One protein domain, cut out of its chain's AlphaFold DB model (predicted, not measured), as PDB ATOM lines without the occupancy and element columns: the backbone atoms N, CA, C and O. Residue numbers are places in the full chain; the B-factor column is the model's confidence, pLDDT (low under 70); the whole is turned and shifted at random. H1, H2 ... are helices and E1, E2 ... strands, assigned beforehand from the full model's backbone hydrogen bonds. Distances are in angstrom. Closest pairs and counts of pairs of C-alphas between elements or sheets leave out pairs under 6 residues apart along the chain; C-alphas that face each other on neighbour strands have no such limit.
ATOM      1  N   LEU A   2     -16.793 -34.845  33.517       84.25
ATOM      2  CA  LEU A   2     -17.413 -35.357  32.273       84.25
ATOM      3  C   LEU A   2     -17.198 -34.444  31.055       84.25
ATOM      4  O   LEU A   2     -16.733 -34.905  30.017       84.25
ATOM      5  N   ARG A   3     -17.484 -33.143  31.192       84.31
ATOM      6  CA  ARG A   3     -17.242 -32.150  30.130       84.31
ATOM      7  C   ARG A   3     -15.804 -32.211  29.610       84.31
ATOM      8  O   ARG A   3     -15.584 -32.159  28.409       84.31
ATOM      9  N   ASP A   4     -14.840 -32.325  30.516       86.94
ATOM     10  CA  ASP A   4     -13.419 -32.311  30.172       86.94
ATOM     11  C   ASP A   4     -13.007 -33.634  29.500       86.94
ATOM     12  O   ASP A   4     -12.217 -33.622  28.561       86.94
ATOM     13  N   THR A   5     -13.585 -34.768  29.920       87.19
ATOM     14  CA  THR A   5     -13.423 -36.074  29.256       87.19
ATOM     15  C   THR A   5     -13.963 -36.051  27.827       87.19
ATOM     16  O   THR A   5     -13.288 -36.535  26.916       87.19
ATOM     17  N   LEU A   6     -15.143 -35.459  27.616       85.69
ATOM     18  CA  LEU A   6     -15.743 -35.329  26.286       85.69
ATOM     19  C   LEU A   6     -14.957 -34.357  25.404       85.69
ATOM     20  O   LEU A   6     -14.673 -34.685  24.261       85.69
ATOM     21  N   ALA A   7     -14.512 -33.221  25.945       86.56
ATOM     22  CA  ALA A   7     -13.677 -32.273  25.210       86.56
ATOM     23  C   ALA A   7     -12.346 -32.897  24.751       86.56
ATOM     24  O   ALA A   7     -11.901 -32.653  23.636       86.56
ATOM     25  N   ARG A   8     -11.723 -33.744  25.583       88.38
ATOM     26  CA  ARG A   8     -10.501 -34.489  25.217       88.38
ATOM     27  C   ARG A   8     -10.737 -35.605  24.201       88.38
ATOM     28  O   ARG A   8      -9.776 -36.089  23.614       88.38
ATOM     29  N   SER A   9     -11.983 -36.036  24.035       88.38
ATOM     30  CA  SER A   9     -12.369 -37.130  23.139       88.38
ATOM     31  C   SER A   9     -13.278 -36.649  22.011       88.38
ATOM     32  O   SER A   9     -14.033 -37.441  21.461       88.38
ATOM     33  N   ILE A  10     -13.239 -35.350  21.698       88.25
ATOM     34  CA  ILE A  10     -14.193 -34.724  20.781       88.25
ATOM     35  C   ILE A  10     -14.093 -35.294  19.359       88.25
ATOM     36  O   ILE A  10     -15.123 -35.524  18.729       88.25
ATOM     37  N   ASP A  11     -12.871 -35.609  18.927       92.50
ATOM     38  CA  ASP A  11     -12.537 -36.216  17.631       92.50
ATOM     39  C   ASP A  11     -12.326 -37.734  17.723       92.50
ATOM     40  O   ASP A  11     -11.637 -38.331  16.898       92.50
ATOM     41  N   HIS A  12     -12.873 -38.366  18.763       93.12
ATOM     42  CA  HIS A  12     -12.812 -39.810  18.936       93.12
ATOM     43  C   HIS A  12     -14.206 -40.428  18.894       93.12
ATOM     44  O   HIS A  12     -15.192 -39.833  19.329       93.12
ATOM     45  N   HIS A  13     -14.270 -41.678  18.449       93.75
ATOM     46  CA  HIS A  13     -15.468 -42.502  18.514       93.75
ATOM     47  C   HIS A  13     -15.711 -42.956  19.952       93.75
ATOM     48  O   HIS A  13     -15.046 -43.871  20.456       93.75
ATOM     49  N   VAL A  14     -16.688 -42.329  20.609       93.44
ATOM     50  CA  VAL A  14     -17.030 -42.619  22.002       93.44
ATOM     51  C   VAL A  14     -18.419 -43.222  22.152       93.44
ATOM     52  O   VAL A  14     -19.362 -42.834  21.467       93.44
ATOM     53  N   ALA A  15     -18.546 -44.161  23.083       92.94
ATOM     54  CA  ALA A  15     -19.822 -44.644  23.597       92.94
ATOM     55  C   ALA A  15     -19.919 -44.298  25.085       92.94
ATOM     56  O   ALA A  15     -18.912 -44.286  25.801       92.94
ATOM     57  N   MET A  16     -21.128 -43.999  25.554       91.94
ATOM     58  CA  MET A  16     -21.353 -43.523  26.915       91.94
ATOM     59  C   MET A  16     -22.361 -44.372  27.670       91.94
ATOM     60  O   MET A  16     -23.400 -44.761  27.140       91.94
ATOM     61  N   PHE A  17     -22.072 -44.574  28.947       92.31
ATOM     62  CA  PHE A  17     -22.903 -45.339  29.857       92.31
ATOM     63  C   PHE A  17     -23.111 -44.571  31.146       92.31
ATOM     64  O   PHE A  17     -22.176 -43.968  31.665       92.31
ATOM     65  N   GLU A  18     -24.329 -44.596  31.656       93.62
ATOM     66  CA  GLU A  18     -24.672 -44.088  32.976       93.62
ATOM     67  C   GLU A  18     -24.691 -45.273  33.942       93.62
ATOM     68  O   GLU A  18     -25.472 -46.215  33.786       93.62
ATOM     69  N   VAL A  19     -23.783 -45.231  34.912       92.62
ATOM     70  CA  VAL A  19     -23.576 -46.263  35.924       92.62
ATOM     71  C   VAL A  19     -24.204 -45.771  37.216       92.62
ATOM     72  O   VAL A  19     -23.773 -44.753  37.757       92.62
ATOM     73  N   SER A  20     -25.218 -46.476  37.715       90.88
ATOM     74  CA  SER A  20     -25.795 -46.170  39.030       90.88
ATOM     75  C   SER A  20     -24.776 -46.519  40.110       90.88
ATOM     76  O   SER A  20     -24.224 -47.618  40.088       90.88
ATOM     77  N   THR A  21     -24.492 -45.595  41.024       88.88
ATOM     78  CA  THR A  21     -23.468 -45.790  42.066       88.88
ATOM     79  C   THR A  21     -24.078 -46.045  43.435       88.88
ATOM     80  O   THR A  21     -23.505 -46.771  44.238       88.88
ATOM     81  N   ASN A  22     -25.276 -45.507  43.655       85.88
ATOM     82  CA  ASN A  22     -26.210 -45.861  44.717       85.88
ATOM     83  C   ASN A  22     -27.630 -45.438  44.278       85.88
ATOM     84  O   ASN A  22     -27.851 -45.137  43.103       85.88
ATOM     85  N   ASP A  23     -28.588 -45.399  45.205       83.31
ATOM     86  CA  ASP A  23     -29.994 -45.080  44.909       83.31
ATOM     87  C   ASP A  23     -30.220 -43.654  44.376       83.31
ATOM     88  O   ASP A  23     -31.231 -43.387  43.726       83.31
ATOM     89  N   LEU A  24     -29.303 -42.722  44.657       87.38
ATOM     90  CA  LEU A  24     -29.456 -41.301  44.328       87.38
ATOM     91  C   LEU A  24     -28.349 -40.765  43.424       87.38
ATOM     92  O   LEU A  24     -28.510 -39.682  42.859       87.38
ATOM     93  N   CYS A  25     -27.240 -41.486  43.298       90.31
ATOM     94  CA  CYS A  25     -26.053 -41.053  42.588       90.31
ATOM     95  C   CYS A  25     -25.741 -41.943  41.385       90.31
ATOM     96  O   CYS A  25     -25.996 -43.149  41.366       90.31
ATOM     97  N   CYS A  26     -25.137 -41.329  40.376       92.19
ATOM     98  CA  CYS A  26     -24.621 -42.009  39.210       92.19
ATOM     99  C   CYS A  26     -23.266 -41.437  38.784       92.19
ATOM    100  O   CYS A  26     -22.835 -40.350  39.188       92.19
ATOM    101  N   GLY A  27     -22.607 -42.178  37.905       92.69
ATOM    102  CA  GLY A  27     -21.429 -41.752  37.177       92.69
ATOM    103  C   GLY A  27     -21.539 -42.068  35.700       92.69
ATOM    104  O   GLY A  27     -22.411 -42.826  35.285       92.69
ATOM    105  N   PHE A  28     -20.641 -41.506  34.895       93.19
ATOM    106  CA  PHE A  28     -20.578 -41.824  33.474       93.19
ATOM    107  C   PHE A  28     -19.314 -42.599  33.151       93.19
ATOM    108  O   PHE A  28     -18.212 -42.243  33.570       93.19
ATOM    109  N   LEU A  29     -19.479 -43.660  32.379       93.50
ATOM    110  CA  LEU A  29     -18.403 -44.477  31.865       93.50
ATOM    111  C   LEU A  29     -18.308 -44.227  30.356       93.50
ATOM    112  O   LEU A  29     -19.260 -44.443  29.608       93.50
ATOM    113  N   VAL A  30     -17.170 -43.686  29.930       93.62
ATOM    114  CA  VAL A  30     -16.897 -43.285  28.547       93.62
ATOM    115  C   VAL A  30     -15.926 -44.290  27.945       93.62
ATOM    116  O   VAL A  30     -14.777 -44.383  28.384       93.62
ATOM    117  N   LEU A  31     -16.390 -45.048  26.953       93.69
ATOM    118  CA  LEU A  31     -15.559 -45.948  26.158       93.69
ATOM    119  C   LEU A  31     -15.079 -45.184  24.939       93.69
ATOM    120  O   LEU A  31     -15.893 -44.694  24.164       93.69
ATOM    121  N   ASN A  32     -13.769 -45.132  24.750       93.50
ATOM    122  CA  ASN A  32     -13.157 -44.592  23.552       93.50
ATOM    123  C   ASN A  32     -12.639 -45.750  22.700       93.50
ATOM    124  O   ASN A  32     -11.733 -46.479  23.110       93.50
ATOM    125  N   ARG A  33     -13.239 -45.925  21.523       91.88
ATOM    126  CA  ARG A  33     -12.873 -46.993  20.594       91.88
ATOM    127  C   ARG A  33     -11.499 -46.770  19.978       91.88
ATOM    128  O   ARG A  33     -10.755 -47.731  19.812       91.88
ATOM    129  N   ASP A  34     -11.179 -45.527  19.653       92.88
ATOM    130  CA  ASP A  34      -9.990 -45.182  18.876       92.88
ATOM    131  C   ASP A  34      -8.716 -45.346  19.708       92.88
ATOM    132  O   ASP A  34      -7.689 -45.796  19.205       92.88
ATOM    133  N   THR A  35      -8.793 -45.056  21.009       92.06
ATOM    134  CA  THR A  35      -7.678 -45.241  21.949       92.06
ATOM    135  C   THR A  35      -7.738 -46.563  22.716       92.06
ATOM    136  O   THR A  35      -6.783 -46.908  23.411       92.06
ATOM    137  N   GLY A  36      -8.860 -47.287  22.656       89.31
ATOM    138  CA  GLY A  36      -9.095 -48.488  23.461       89.31
ATOM    139  C   GLY A  36      -9.169 -48.222  24.970       89.31
ATOM    140  O   GLY A  36      -8.945 -49.130  25.768       89.31
ATOM    141  N   THR A  37      -9.442 -46.981  25.386       91.25
ATOM    142  CA  THR A  37      -9.477 -46.597  26.806       91.25
ATOM    143  C   THR A  37     -10.899 -46.492  27.338       91.25
ATOM    144  O   THR A  37     -11.800 -46.038  26.635       91.25
ATOM    145  N   VAL A  38     -11.071 -46.793  28.624       91.81
ATOM    146  CA  VAL A  38     -12.296 -46.508  29.376       91.81
ATOM    147  C   VAL A  38     -12.014 -45.475  30.463       91.81
ATOM    148  O   VAL A  38     -11.010 -45.566  31.168       91.81
ATOM    149  N   THR A  39     -12.895 -44.485  30.600       93.00
ATOM    150  CA  THR A  39     -12.806 -43.455  31.644       93.00
ATOM    151  C   THR A  39     -14.097 -43.400  32.443       93.00
ATOM    152  O   THR A  39     -15.165 -43.195  31.873       93.00
ATOM    153  N   PHE A  40     -13.996 -43.531  33.764       91.50
ATOM    154  CA  PHE A  40     -15.109 -43.296  34.676       91.50
ATOM    155  C   PHE A  40     -15.050 -41.864  35.218       91.50
ATOM    156  O   PHE A  40     -14.016 -41.429  35.725       91.50
ATOM    157  N   THR A  41     -16.143 -41.111  35.101       88.94
ATOM    158  CA  THR A  41     -16.185 -39.678  35.428       88.94
ATOM    159  C   THR A  41     -16.593 -39.385  36.872       88.94
ATOM    160  O   THR A  41     -16.954 -38.243  37.160       88.94
ATOM    161  N   GLY A  42     -16.515 -40.375  37.767       81.88
ATOM    162  CA  GLY A  42     -16.874 -40.248  39.184       81.88
ATOM    163  C   GLY A  42     -18.371 -40.416  39.449       81.88
ATOM    164  O   GLY A  42     -19.143 -40.577  38.510       81.88
ATOM    165  N   ASP A  43     -18.760 -40.359  40.721       77.62
ATOM    166  CA  ASP A  43     -20.068 -40.732  41.287       77.62
ATOM    167  C   ASP A  43     -20.856 -39.551  41.890       77.62
ATOM    168  O   ASP A  43     -21.814 -39.732  42.633       77.62
ATOM    169  N   GLY A  44     -20.457 -38.315  41.584       82.19
ATOM    170  CA  GLY A  44     -21.035 -37.113  42.195       82.19
ATOM    171  C   GLY A  44     -22.343 -36.615  41.572       82.19
ATOM    172  O   GLY A  44     -22.840 -35.565  41.981       82.19
ATOM    173  N   PHE A  45     -22.889 -37.290  40.556       89.50
ATOM    174  CA  PHE A  45     -24.097 -36.832  39.871       89.50
ATOM    175  C   PHE A  45     -25.340 -37.354  40.577       89.50
ATOM    176  O   PHE A  45     -25.513 -38.560  40.668       89.50
ATOM    177  N   ARG A  46     -26.225 -36.462  41.033       91.75
ATOM    178  CA  ARG A  46     -27.464 -36.863  41.711       91.75
ATOM    179  C   ARG A  46     -28.651 -36.897  40.759       91.75
ATOM    180  O   ARG A  46     -29.012 -35.869  40.183       91.75
ATOM    181  N   THR A  47     -29.288 -38.054  40.645       88.69
ATOM    182  CA  THR A  47     -30.448 -38.282  39.772       88.69
ATOM    183  C   THR A  47     -31.722 -37.635  40.322       88.69
ATOM    184  O   THR A  47     -32.587 -37.227  39.550       88.69
ATOM    185  N   ASP A  48     -31.802 -37.430  41.641       90.69
ATOM    186  CA  ASP A  48     -32.915 -36.749  42.321       90.69
ATOM    187  C   ASP A  48     -32.919 -35.217  42.154       90.69
ATOM    188  O   ASP A  48     -33.833 -34.528  42.608       90.69
ATOM    189  N   GLY A  49     -31.893 -34.657  41.506       86.44
ATOM    190  CA  GLY A  49     -31.788 -33.226  41.241       86.44
ATOM    191  C   GLY A  49     -31.373 -32.369  42.442       86.44
ATOM    192  O   GLY A  49     -31.305 -31.142  42.288       86.44
ATOM    193  N   GLY A  50     -31.045 -32.979  43.586       87.75
ATOM    194  CA  GLY A  50     -30.654 -32.290  44.813       87.75
ATOM    195  C   GLY A  50     -29.238 -31.705  44.778       87.75
ATOM    196  O   GLY A  50     -28.278 -32.357  44.370       87.75
ATOM    197  N   GLY A  51     -29.095 -30.468  45.265       90.56
ATOM    198  CA  GLY A  51     -27.799 -29.814  45.491       90.56
ATOM    199  C   GLY A  51     -26.908 -29.679  44.247       90.56
ATOM    200  O   GLY A  51     -27.378 -29.656  43.107       90.56
ATOM    201  N   GLU A  52     -25.596 -29.585  44.481       87.50
ATOM    202  CA  GLU A  52     -24.586 -29.466  43.419       87.50
ATOM    203  C   GLU A  52     -24.556 -30.699  42.509       87.50
ATOM    204  O   GLU A  52     -24.484 -30.558  41.289       87.50
ATOM    205  N   GLY A  53     -24.699 -31.899  43.080       86.81
ATOM    206  CA  GLY A  53     -24.734 -33.142  42.309       86.81
ATOM    207  C   GLY A  53     -25.892 -33.186  41.312       86.81
ATOM    208  O   GLY A  53     -25.719 -33.632  40.177       86.81
ATOM    209  N   GLY A  54     -27.056 -32.652  41.686       90.75
ATOM    210  CA  GLY A  54     -28.214 -32.554  40.803       90.75
ATOM    211  C   GLY A  54     -28.045 -31.513  39.701       90.75
ATOM    212  O   GLY A  54     -28.430 -31.744  38.552       90.75
ATOM    213  N   ALA A  55     -27.428 -30.371  40.015       89.19
ATOM    214  CA  ALA A  55     -27.050 -29.383  39.004       89.19
ATOM    215  C   ALA A  55     -26.028 -29.961  38.010       89.19
ATOM    216  O   ALA A  55     -26.156 -29.757  36.797       89.19
ATOM    217  N   GLY A  56     -25.066 -30.739  38.511       89.88
ATOM    218  CA  GLY A  56     -24.121 -31.499  37.704       89.88
ATOM    219  C   GLY A  56     -24.823 -32.494  36.784       89.88
ATOM    220  O   GLY A  56     -24.515 -32.527  35.594       89.88
ATOM    221  N   TYR A  57     -25.797 -33.256  37.298       91.62
ATOM    222  CA  TYR A  57     -26.518 -34.264  36.515       91.62
ATOM    223  C   TYR A  57     -27.326 -33.622  35.388       91.62
ATOM    224  O   TYR A  57     -27.205 -34.020  34.232       91.62
ATOM    225  N   ARG A  58     -28.069 -32.547  35.682       90.94
ATOM    226  CA  ARG A  58     -28.798 -31.784  34.653       90.94
ATOM    227  C   ARG A  58     -27.866 -31.212  33.589       90.94
ATOM    228  O   ARG A  58     -28.187 -31.269  32.407       90.94
ATOM    229  N   SER A  59     -26.706 -30.697  33.995       89.69
ATOM    230  CA  SER A  59     -25.707 -30.172  33.056       89.69
ATOM    231  C   SER A  59     -25.116 -31.278  32.179       89.69
ATOM    232  O   SER A  59     -24.929 -31.071  30.985       89.69
ATOM    233  N   ALA A  60     -24.857 -32.459  32.750       90.50
ATOM    234  CA  ALA A  60     -24.425 -33.633  32.003       90.50
ATOM    235  C   ALA A  60     -25.487 -34.056  30.982       90.50
ATOM    236  O   ALA A  60     -25.175 -34.170  29.804       90.50
ATOM    237  N   ARG A  61     -26.750 -34.200  31.399       90.56
ATOM    238  CA  ARG A  61     -27.874 -34.520  30.506       90.56
ATOM    239  C   ARG A  61     -28.009 -33.512  29.366       90.56
ATOM    240  O   ARG A  61     -28.027 -33.920  28.213       90.56
ATOM    241  N   ALA A  62     -27.994 -32.215  29.671       89.19
ATOM    242  CA  ALA A  62     -28.064 -31.165  28.656       89.19
ATOM    243  C   ALA A  62     -26.889 -31.224  27.666       89.19
ATOM    244  O   ALA A  62     -27.080 -31.014  26.474       89.19
ATOM    245  N   LEU A  63     -25.678 -31.532  28.145       87.88
ATOM    246  CA  LEU A  63     -24.501 -31.703  27.293       87.88
ATOM    247  C   LEU A  63     -24.667 -32.893  26.340       87.88
ATOM    248  O   LEU A  63     -24.367 -32.780  25.156       87.88
ATOM    249  N   LEU A  64     -25.161 -34.019  26.851       88.25
ATOM    250  CA  LEU A  64     -25.430 -35.210  26.052       88.25
ATOM    251  C   LEU A  64     -26.509 -34.955  25.001       88.25
ATOM    252  O   LEU A  64     -26.313 -35.295  23.835       88.25
ATOM    253  N   ASP A  65     -27.594 -34.289  25.391       88.12
ATOM    254  CA  ASP A  65     -28.687 -33.934  24.491       88.12
ATOM    255  C   ASP A  65     -28.210 -32.970  23.388       88.12
ATOM    256  O   ASP A  65     -28.505 -33.188  22.213       88.12
ATOM    257  N   LEU A  66     -27.396 -31.962  23.736       85.56
ATOM    258  CA  LEU A  66     -26.844 -30.984  22.787       85.56
ATOM    259  C   LEU A  66     -26.023 -31.648  21.674       85.56
ATOM    260  O   LEU A  66     -26.092 -31.222  20.522       85.56
ATOM    261  N   PHE A  67     -25.253 -32.681  22.014       83.31
ATOM    262  CA  PHE A  67     -24.398 -33.408  21.071       83.31
ATOM    263  C   PHE A  67     -25.047 -34.695  20.537       83.31
ATOM    264  O   PHE A  67     -24.393 -35.486  19.855       83.31
ATOM    265  N   ALA A  68     -26.332 -34.921  20.840       84.12
ATOM    266  CA  ALA A  68     -27.063 -36.143  20.513       84.12
ATOM    267  C   ALA A  68     -26.281 -37.421  20.888       84.12
ATOM    268  O   ALA A  68     -26.279 -38.412  20.148       84.12
ATOM    269  N   VAL A  69     -25.587 -37.379  22.027       85.81
ATOM    270  CA  VAL A  69     -24.856 -38.504  22.609       85.81
ATOM    271  C   VAL A  69     -25.820 -39.235  23.529       85.81
ATOM    272  O   VAL A  69     -26.289 -38.690  24.525       85.81
ATOM    273  N   ARG A  70     -26.131 -40.489  23.217       85.31
ATOM    274  CA  ARG A  70     -26.964 -41.309  24.097       85.31
ATOM    275  C   ARG A  70     -26.090 -41.945  25.175       85.31
ATOM    276  O   ARG A  70     -25.115 -42.613  24.849       85.31
ATOM    277  N   ALA A  71     -26.476 -41.786  26.440       87.31
ATOM    278  CA  ALA A  71     -25.969 -42.624  27.521       87.31
ATOM    279  C   ALA A  71     -26.872 -43.855  27.687       87.31
ATOM    280  O   ALA A  71     -28.095 -43.725  27.806       87.31
ATOM    281  N   PHE A  72     -26.287 -45.049  27.671       87.62
ATOM    282  CA  PHE A  72     -26.997 -46.291  27.981       87.62
ATOM    283  C   PHE A  72     -26.984 -46.535  29.492       87.62
ATOM    284  O   PHE A  72     -25.957 -46.348  30.139       87.62
ATOM    285  N   LEU A  73     -28.112 -46.958  30.057       84.81
ATOM    286  CA  LEU A  73     -28.190 -47.307  31.476       84.81
ATOM    287  C   LEU A  73     -27.554 -48.679  31.712       84.81
ATOM    288  O   LEU A  73     -27.789 -49.606  30.933       84.81
ATOM    289  N   THR A  74     -26.793 -48.814  32.793       86.31
ATOM    290  CA  THR A  74     -26.184 -50.086  33.205       86.31
ATOM    291  C   THR A  74     -26.645 -50.506  34.596       86.31
ATOM    292  O   THR A  74     -27.296 -49.742  35.309       86.31
ATOM    293  N   GLY A  75     -26.275 -51.724  35.001       80.44
ATOM    294  CA  GLY A  75     -26.447 -52.175  36.381       80.44
ATOM    295  C   GLY A  75     -25.659 -51.321  37.387       80.44
ATOM    296  O   GLY A  75     -24.733 -50.600  36.990       80.44
ATOM    297  N   PRO A  76     -26.030 -51.390  38.678       86.00
ATOM    298  CA  PRO A  76     -25.380 -50.617  39.722       86.00
ATOM    299  C   PRO A  76     -23.962 -51.122  40.005       86.00
ATOM    300  O   PRO A  76     -23.695 -52.326  39.987       86.00
ATOM    301  N   VAL A  77     -23.059 -50.194  40.309       87.69
ATOM    302  CA  VAL A  77     -21.716 -50.469  40.819       87.69
ATOM    303  C   VAL A  77     -21.555 -49.684  42.106       87.69
ATOM    304  O   VAL A  77     -21.473 -48.466  42.059       87.69
ATOM    305  N   ASP A  78     -21.487 -50.376  43.238       86.00
ATOM    306  CA  ASP A  78     -21.241 -49.730  44.526       86.00
ATOM    307  C   ASP A  78     -19.819 -49.145  44.559       86.00
ATOM    308  O   ASP A  78     -18.822 -49.874  44.526       86.00
ATOM    309  N   ILE A  79     -19.741 -47.814  44.557       86.31
ATOM    310  CA  ILE A  79     -18.479 -47.063  44.546       86.31
ATOM    311  C   ILE A  79     -18.073 -46.660  45.967       86.31
ATOM    312  O   ILE A  79     -16.918 -46.298  46.194       86.31
ATOM    313  N   GLU A  80     -18.957 -46.815  46.958       84.00
ATOM    314  CA  GLU A  80     -18.653 -46.497  48.356       84.00
ATOM    315  C   GLU A  80     -17.545 -47.404  48.916       84.00
ATOM    316  O   GLU A  80     -16.755 -46.984  49.766       84.00
ATOM    317  N   GLU A  81     -17.400 -48.606  48.348       83.31
ATOM    318  CA  GLU A  81     -16.274 -49.519  48.568       83.31
ATOM    319  C   GLU A  81     -14.898 -48.832  48.377       83.31
ATOM    320  O   GLU A  81     -13.935 -49.169  49.072       83.31
ATOM    321  N   ILE A  82     -14.775 -47.825  47.494       85.31
ATOM    322  CA  ILE A  82     -13.516 -47.079  47.296       85.31
ATOM    323  C   ILE A  82     -13.110 -46.335  48.574       85.31
ATOM    324  O   ILE A  82     -11.937 -46.365  48.954       85.31
ATOM    325  N   TYR A  83     -14.061 -45.706  49.267       81.19
ATOM    326  CA  TYR A  83     -13.789 -44.955  50.500       81.19
ATOM    327  C   TYR A  83     -13.377 -45.859  51.666       81.19
ATOM    328  O   TYR A  83     -12.760 -45.397  52.624       81.19
ATOM    329  N   GLN A  84     -13.661 -47.157  51.557       86.56
ATOM    330  CA  GLN A  84     -13.258 -48.187  52.512       86.56
ATOM    331  C   GLN A  84     -11.887 -48.804  52.167       86.56
ATOM    332  O   GLN A  84     -11.422 -49.715  52.847       86.56
ATOM    333  N   GLY A  85     -11.216 -48.313  51.116       85.56
ATOM    334  CA  GLY A  85      -9.922 -48.817  50.649       85.56
ATOM    335  C   GLY A  85     -10.018 -49.971  49.647       85.56
ATOM    336  O   GLY A  85      -8.991 -50.516  49.237       85.56
ATOM    337  N   HIS A  86     -11.221 -50.335  49.195       88.88
ATOM    338  CA  HIS A  86     -11.457 -51.415  48.232       88.88
ATOM    339  C   HIS A  86     -11.457 -50.922  46.772       88.88
ATOM    340  O   HIS A  86     -12.247 -51.364  45.938       88.88
ATOM    341  N   THR A  87     -10.512 -50.044  46.424       88.69
ATOM    342  CA  THR A  87     -10.407 -49.440  45.084       88.69
ATOM    343  C   THR A  87     -10.211 -50.469  43.966       88.69
ATOM    344  O   THR A  87     -10.843 -50.374  42.917       88.69
ATOM    345  N   GLU A  88      -9.342 -51.465  44.161       90.00
ATOM    346  CA  GLU A  88      -9.009 -52.437  43.109       90.00
ATOM    347  C   GLU A  88     -10.172 -53.397  42.773       90.00
ATOM    348  O   GLU A  88     -10.399 -53.675  41.592       90.00
ATOM    349  N   PRO A  89     -10.955 -53.902  43.749       89.75
ATOM    350  CA  PRO A  89     -12.236 -54.558  43.477       89.75
ATOM    351  C   PRO A  89     -13.200 -53.718  42.630       89.75
ATOM    352  O   PRO A  89     -13.676 -54.208  41.606       89.75
ATOM    353  N   VAL A  90     -13.439 -52.454  42.996       89.19
ATOM    354  CA  VAL A  90     -14.345 -51.563  42.246       89.19
ATOM    355  C   VAL A  90     -13.822 -51.311  40.836       89.19
ATOM    356  O   VAL A  90     -14.569 -51.407  39.862       89.19
ATOM    357  N   ARG A  91     -12.514 -51.080  40.690       89.25
ATOM    358  CA  ARG A  91     -11.867 -50.924  39.385       89.25
ATOM    359  C   ARG A  91     -12.064 -52.152  38.498       89.25
ATOM    360  O   ARG A  91     -12.382 -51.999  37.320       89.25
ATOM    361  N   ARG A  92     -11.909 -53.361  39.048       90.94
ATOM    362  CA  ARG A  92     -12.158 -54.614  38.318       90.94
ATOM    363  C   ARG A  92     -13.624 -54.763  37.917       90.94
ATOM    364  O   ARG A  92     -13.873 -55.153  36.781       90.94
ATOM    365  N   LYS A  93     -14.574 -54.406  38.791       90.50
ATOM    366  CA  LYS A  93     -16.011 -54.387  38.460       90.50
ATOM    367  C   LYS A  93     -16.295 -53.434  37.291       90.50
ATOM    368  O   LYS A  93     -16.889 -53.852  36.303       90.50
ATOM    369  N   LEU A  94     -15.803 -52.192  37.356       89.81
ATOM    370  CA  LEU A  94     -15.968 -51.200  36.285       89.81
ATOM    371  C   LEU A  94     -15.325 -51.647  34.966       89.81
ATOM    372  O   LEU A  94     -15.907 -51.449  33.902       89.81
ATOM    373  N   LEU A  95     -14.143 -52.265  35.021       90.19
ATOM    374  CA  LEU A  95     -13.474 -52.787  33.831       90.19
ATOM    375  C   LEU A  95     -14.237 -53.968  33.220       90.19
ATOM    376  O   LEU A  95     -14.406 -54.009  32.005       90.19
ATOM    377  N   SER A  96     -14.721 -54.897  34.047       91.00
ATOM    378  CA  SER A  96     -15.546 -56.022  33.597       91.00
ATOM    379  C   SER A  96     -16.826 -55.528  32.927       91.00
ATOM    380  O   SER A  96     -17.162 -55.987  31.840       91.00
ATOM    381  N   LEU A  97     -17.496 -54.546  33.537       89.81
ATOM    382  CA  LEU A  97     -18.675 -53.903  32.966       89.81
ATOM    383  C   LEU A  97     -18.343 -53.263  31.611       89.81
ATOM    384  O   LEU A  97     -19.039 -53.487  30.628       89.81
ATOM    385  N   ALA A  98     -17.244 -52.512  31.522       87.94
ATOM    386  CA  ALA A  98     -16.810 -51.903  30.268       87.94
ATOM    387  C   ALA A  98     -16.533 -52.943  29.166       87.94
ATOM    388  O   ALA A  98     -16.894 -52.717  28.014       87.94
ATOM    389  N   GLN A  99     -15.915 -54.076  29.508       89.44
ATOM    390  CA  GLN A  99     -15.637 -55.167  28.568       89.44
ATOM    391  C   GLN A  99     -16.917 -55.848  28.078       89.44
ATOM    392  O   GLN A  99     -17.056 -56.092  26.880       89.44
ATOM    393  N   GLU A 100     -17.857 -56.120  28.984       89.88
ATOM    394  CA  GLU A 100     -19.165 -56.681  28.642       89.88
ATOM    395  C   GLU A 100     -19.907 -55.760  27.670       89.88
ATOM    396  O   GLU A 100     -20.329 -56.184  26.593       89.88
ATOM    397  N   LEU A 101     -19.973 -54.469  27.997       87.19
ATOM    398  CA  LEU A 101     -20.641 -53.475  27.167       87.19
ATOM    399  C   LEU A 101     -19.962 -53.336  25.804       87.19
ATOM    400  O   LEU A 101     -20.650 -53.358  24.784       87.19
ATOM    401  N   ALA A 102     -18.627 -53.289  25.757       86.06
ATOM    402  CA  ALA A 102     -17.872 -53.242  24.506       86.06
ATOM    403  C   ALA A 102     -18.191 -54.420  23.568       86.06
ATOM    404  O   ALA A 102     -18.230 -54.228  22.356       86.06
ATOM    405  N   GLY A 103     -18.466 -55.611  24.113       86.00
ATOM    406  CA  GLY A 103     -18.873 -56.785  23.333       86.00
ATOM    407  C   GLY A 103     -20.294 -56.712  22.760       86.00
ATOM    408  O   GLY A 103     -20.609 -57.433  21.813       86.00
ATOM    409  N   THR A 104     -21.152 -55.845  23.305       87.38
ATOM    410  CA  THR A 104     -22.552 -55.679  22.865       87.38
ATOM    411  C   THR A 104     -22.764 -54.502  21.915       87.38
ATOM    412  O   THR A 104     -23.757 -54.474  21.182       87.38
ATOM    413  N   LEU A 105     -21.840 -53.539  21.914       88.31
ATOM    414  CA  LEU A 105     -21.937 -52.326  21.113       88.31
ATOM    415  C   LEU A 105     -21.721 -52.598  19.622       88.31
ATOM    416  O   LEU A 105     -20.855 -53.368  19.205       88.31
ATOM    417  N   ARG A 106     -22.486 -51.889  18.796       88.75
ATOM    418  CA  ARG A 106     -22.343 -51.836  17.341       88.75
ATOM    419  C   ARG A 106     -21.665 -50.533  16.935       88.75
ATOM    420  O   ARG A 106     -21.602 -49.574  17.697       88.75
ATOM    421  N   GLN A 107     -21.210 -50.454  15.683       84.69
ATOM    422  CA  GLN A 107     -20.550 -49.253  15.157       84.69
ATOM    423  C   GLN A 107     -21.397 -47.978  15.316       84.69
ATOM    424  O   GLN A 107     -20.847 -46.928  15.617       84.69
ATOM    425  N   GLN A 108     -22.717 -48.082  15.156       86.62
ATOM    426  CA  GLN A 108     -23.661 -46.966  15.299       86.62
ATOM    427  C   GLN A 108     -23.783 -46.411  16.729       86.62
ATOM    428  O   GLN A 108     -24.299 -45.309  16.903       86.62
ATOM    429  N   ASP A 109     -23.357 -47.175  17.737       89.19
ATOM    430  CA  ASP A 109     -23.443 -46.773  19.142       89.19
ATOM    431  C   ASP A 109     -22.249 -45.904  19.562       89.19
ATOM    432  O   ASP A 109     -22.287 -45.259  20.609       89.19
ATOM    433  N   PHE A 110     -21.205 -45.862  18.728       90.38
ATOM    434  CA  PHE A 110     -20.091 -44.940  18.880       90.38
ATOM    435  C   PHE A 110     -20.351 -43.673  18.074       90.38
ATOM    436  O   PHE A 110     -20.663 -43.722  16.884       90.38
ATOM    437  N   VAL A 111     -20.178 -42.529  18.723       91.00
ATOM    438  CA  VAL A 111     -20.375 -41.216  18.117       91.00
ATOM    439  C   VAL A 111     -19.093 -40.408  18.219       91.00
ATOM    440  O   VAL A 111     -18.430 -40.423  19.254       91.00
ATOM    441  N   MET A 112     -18.750 -39.702  17.146       91.94
ATOM    442  CA  MET A 112     -17.741 -38.652  17.184       91.94
ATOM    443  C   MET A 112     -18.457 -37.329  17.443       91.94
ATOM    444  O   MET A 112     -19.404 -36.979  16.738       91.94
ATOM    445  N   ILE A 113     -18.066 -36.625  18.504       87.25
ATOM    446  CA  ILE A 113     -18.777 -35.417  18.945       87.25
ATOM    447  C   ILE A 113     -18.576 -34.289  17.931       87.25
ATOM    448  O   ILE A 113     -19.518 -33.549  17.665       87.25
ATOM    449  N   SER A 114     -17.393 -34.177  17.323       88.25
ATOM    450  CA  SER A 114     -17.112 -33.157  16.307       88.25
ATOM    451  C   SER A 114     -17.952 -33.297  15.031       88.25
ATOM    452  O   SER A 114     -18.247 -32.284  14.400       88.25
TER     453      SER A 114
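Overview. This is residues 2 to 114 of the 123 residues of an uncharacterized protein of Desulfobacteraceae bacterium (UniProt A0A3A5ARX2). A mixed sheet of four strands stands between two long helices, H4 over one face and H2 over the other, while the short helix H1 grazes the sheet and H3 lies off it, by the beginning of H4. The sheet twists: from edge to edge its strands' lines turn by 68 degrees. The printed part has 113 residues with four named helices and four named strands, in the order H1 E1 E2 E3 H2 E4 H3 H4; the class is mixed, helices and strands. Across the sheet the order is E3 E2 E1 E4, with E1 and E4 parallel and the other neighbours antiparallel. The whole is compact, with a radius of gyration of the C-alphas of 13.7 A and spans of 37 by 30 by 21 A.

Arrangement. H1, residues 2 to 8, only grazes the sheet with its residues 2 to 6. E1, residues 13 to 20, E2, residues 25 to 32, and E3, residues 37 to 40, form a meander, each strand the antiparallel neighbour of the one before, with hairpins E1 and E2, and E2 and E3. N 17 and O 29 are 2.9 A apart, and N 30 and O 39 are 2.8 A apart, both within hydrogen-bond range. H2, residues 51 to 66, has a height over the sheet of 10.0 A. H1 and H2 only just touch, with 3 pairs of C-alphas within 8 A, the closest those of Leu 2 and Ala 60 at 7.2 A. E4, residues 71 to 73, is an edge strand parallel to E1, with N 18 and O 72 2.8 A apart. E3, H2 and E4 make a split strand-helix-strand unit, two strands running the same way with others between them in the sheet; its crossover is right-handed. H3, residues 80 to 83, is not on the sheet. H4, residues 87 to 104, is on the opposite face from H2, at a height over the sheet of 8.9 A, slantwise to the strands at 52 degrees to E1 on the local plane. H3 and H4 touch only at the corner, and only just, with 3 pairs of C-alphas within 8 A; the closest are those of Ile 82 and Val 90, 6.8 A apart. In H1, H2 and H4 every O i to N i+4 pair is within hydrogen-bond range; H3 is too short for such a pair.

Along the chain. H1 begins at C-alpha 2, (-17.413, -35.357, 32.273). E1 and E2 are each 23.3 A from first to last C-alpha, E3 10.2 A, H2 22.8 A and H4 26.1 A. H4 ends at C-alpha 104, (-22.552, -55.679, 22.865).

Size, cuts and confidence. The two C-alphas farthest apart, those of Gln 84 and Ser 114, are 39.4 A apart. Residues 111 to 112 pair antiparallel with residues 13 to 14 of E1. The printed part has no cut, no link is long, and no printed residue is under 70 in pLDDT.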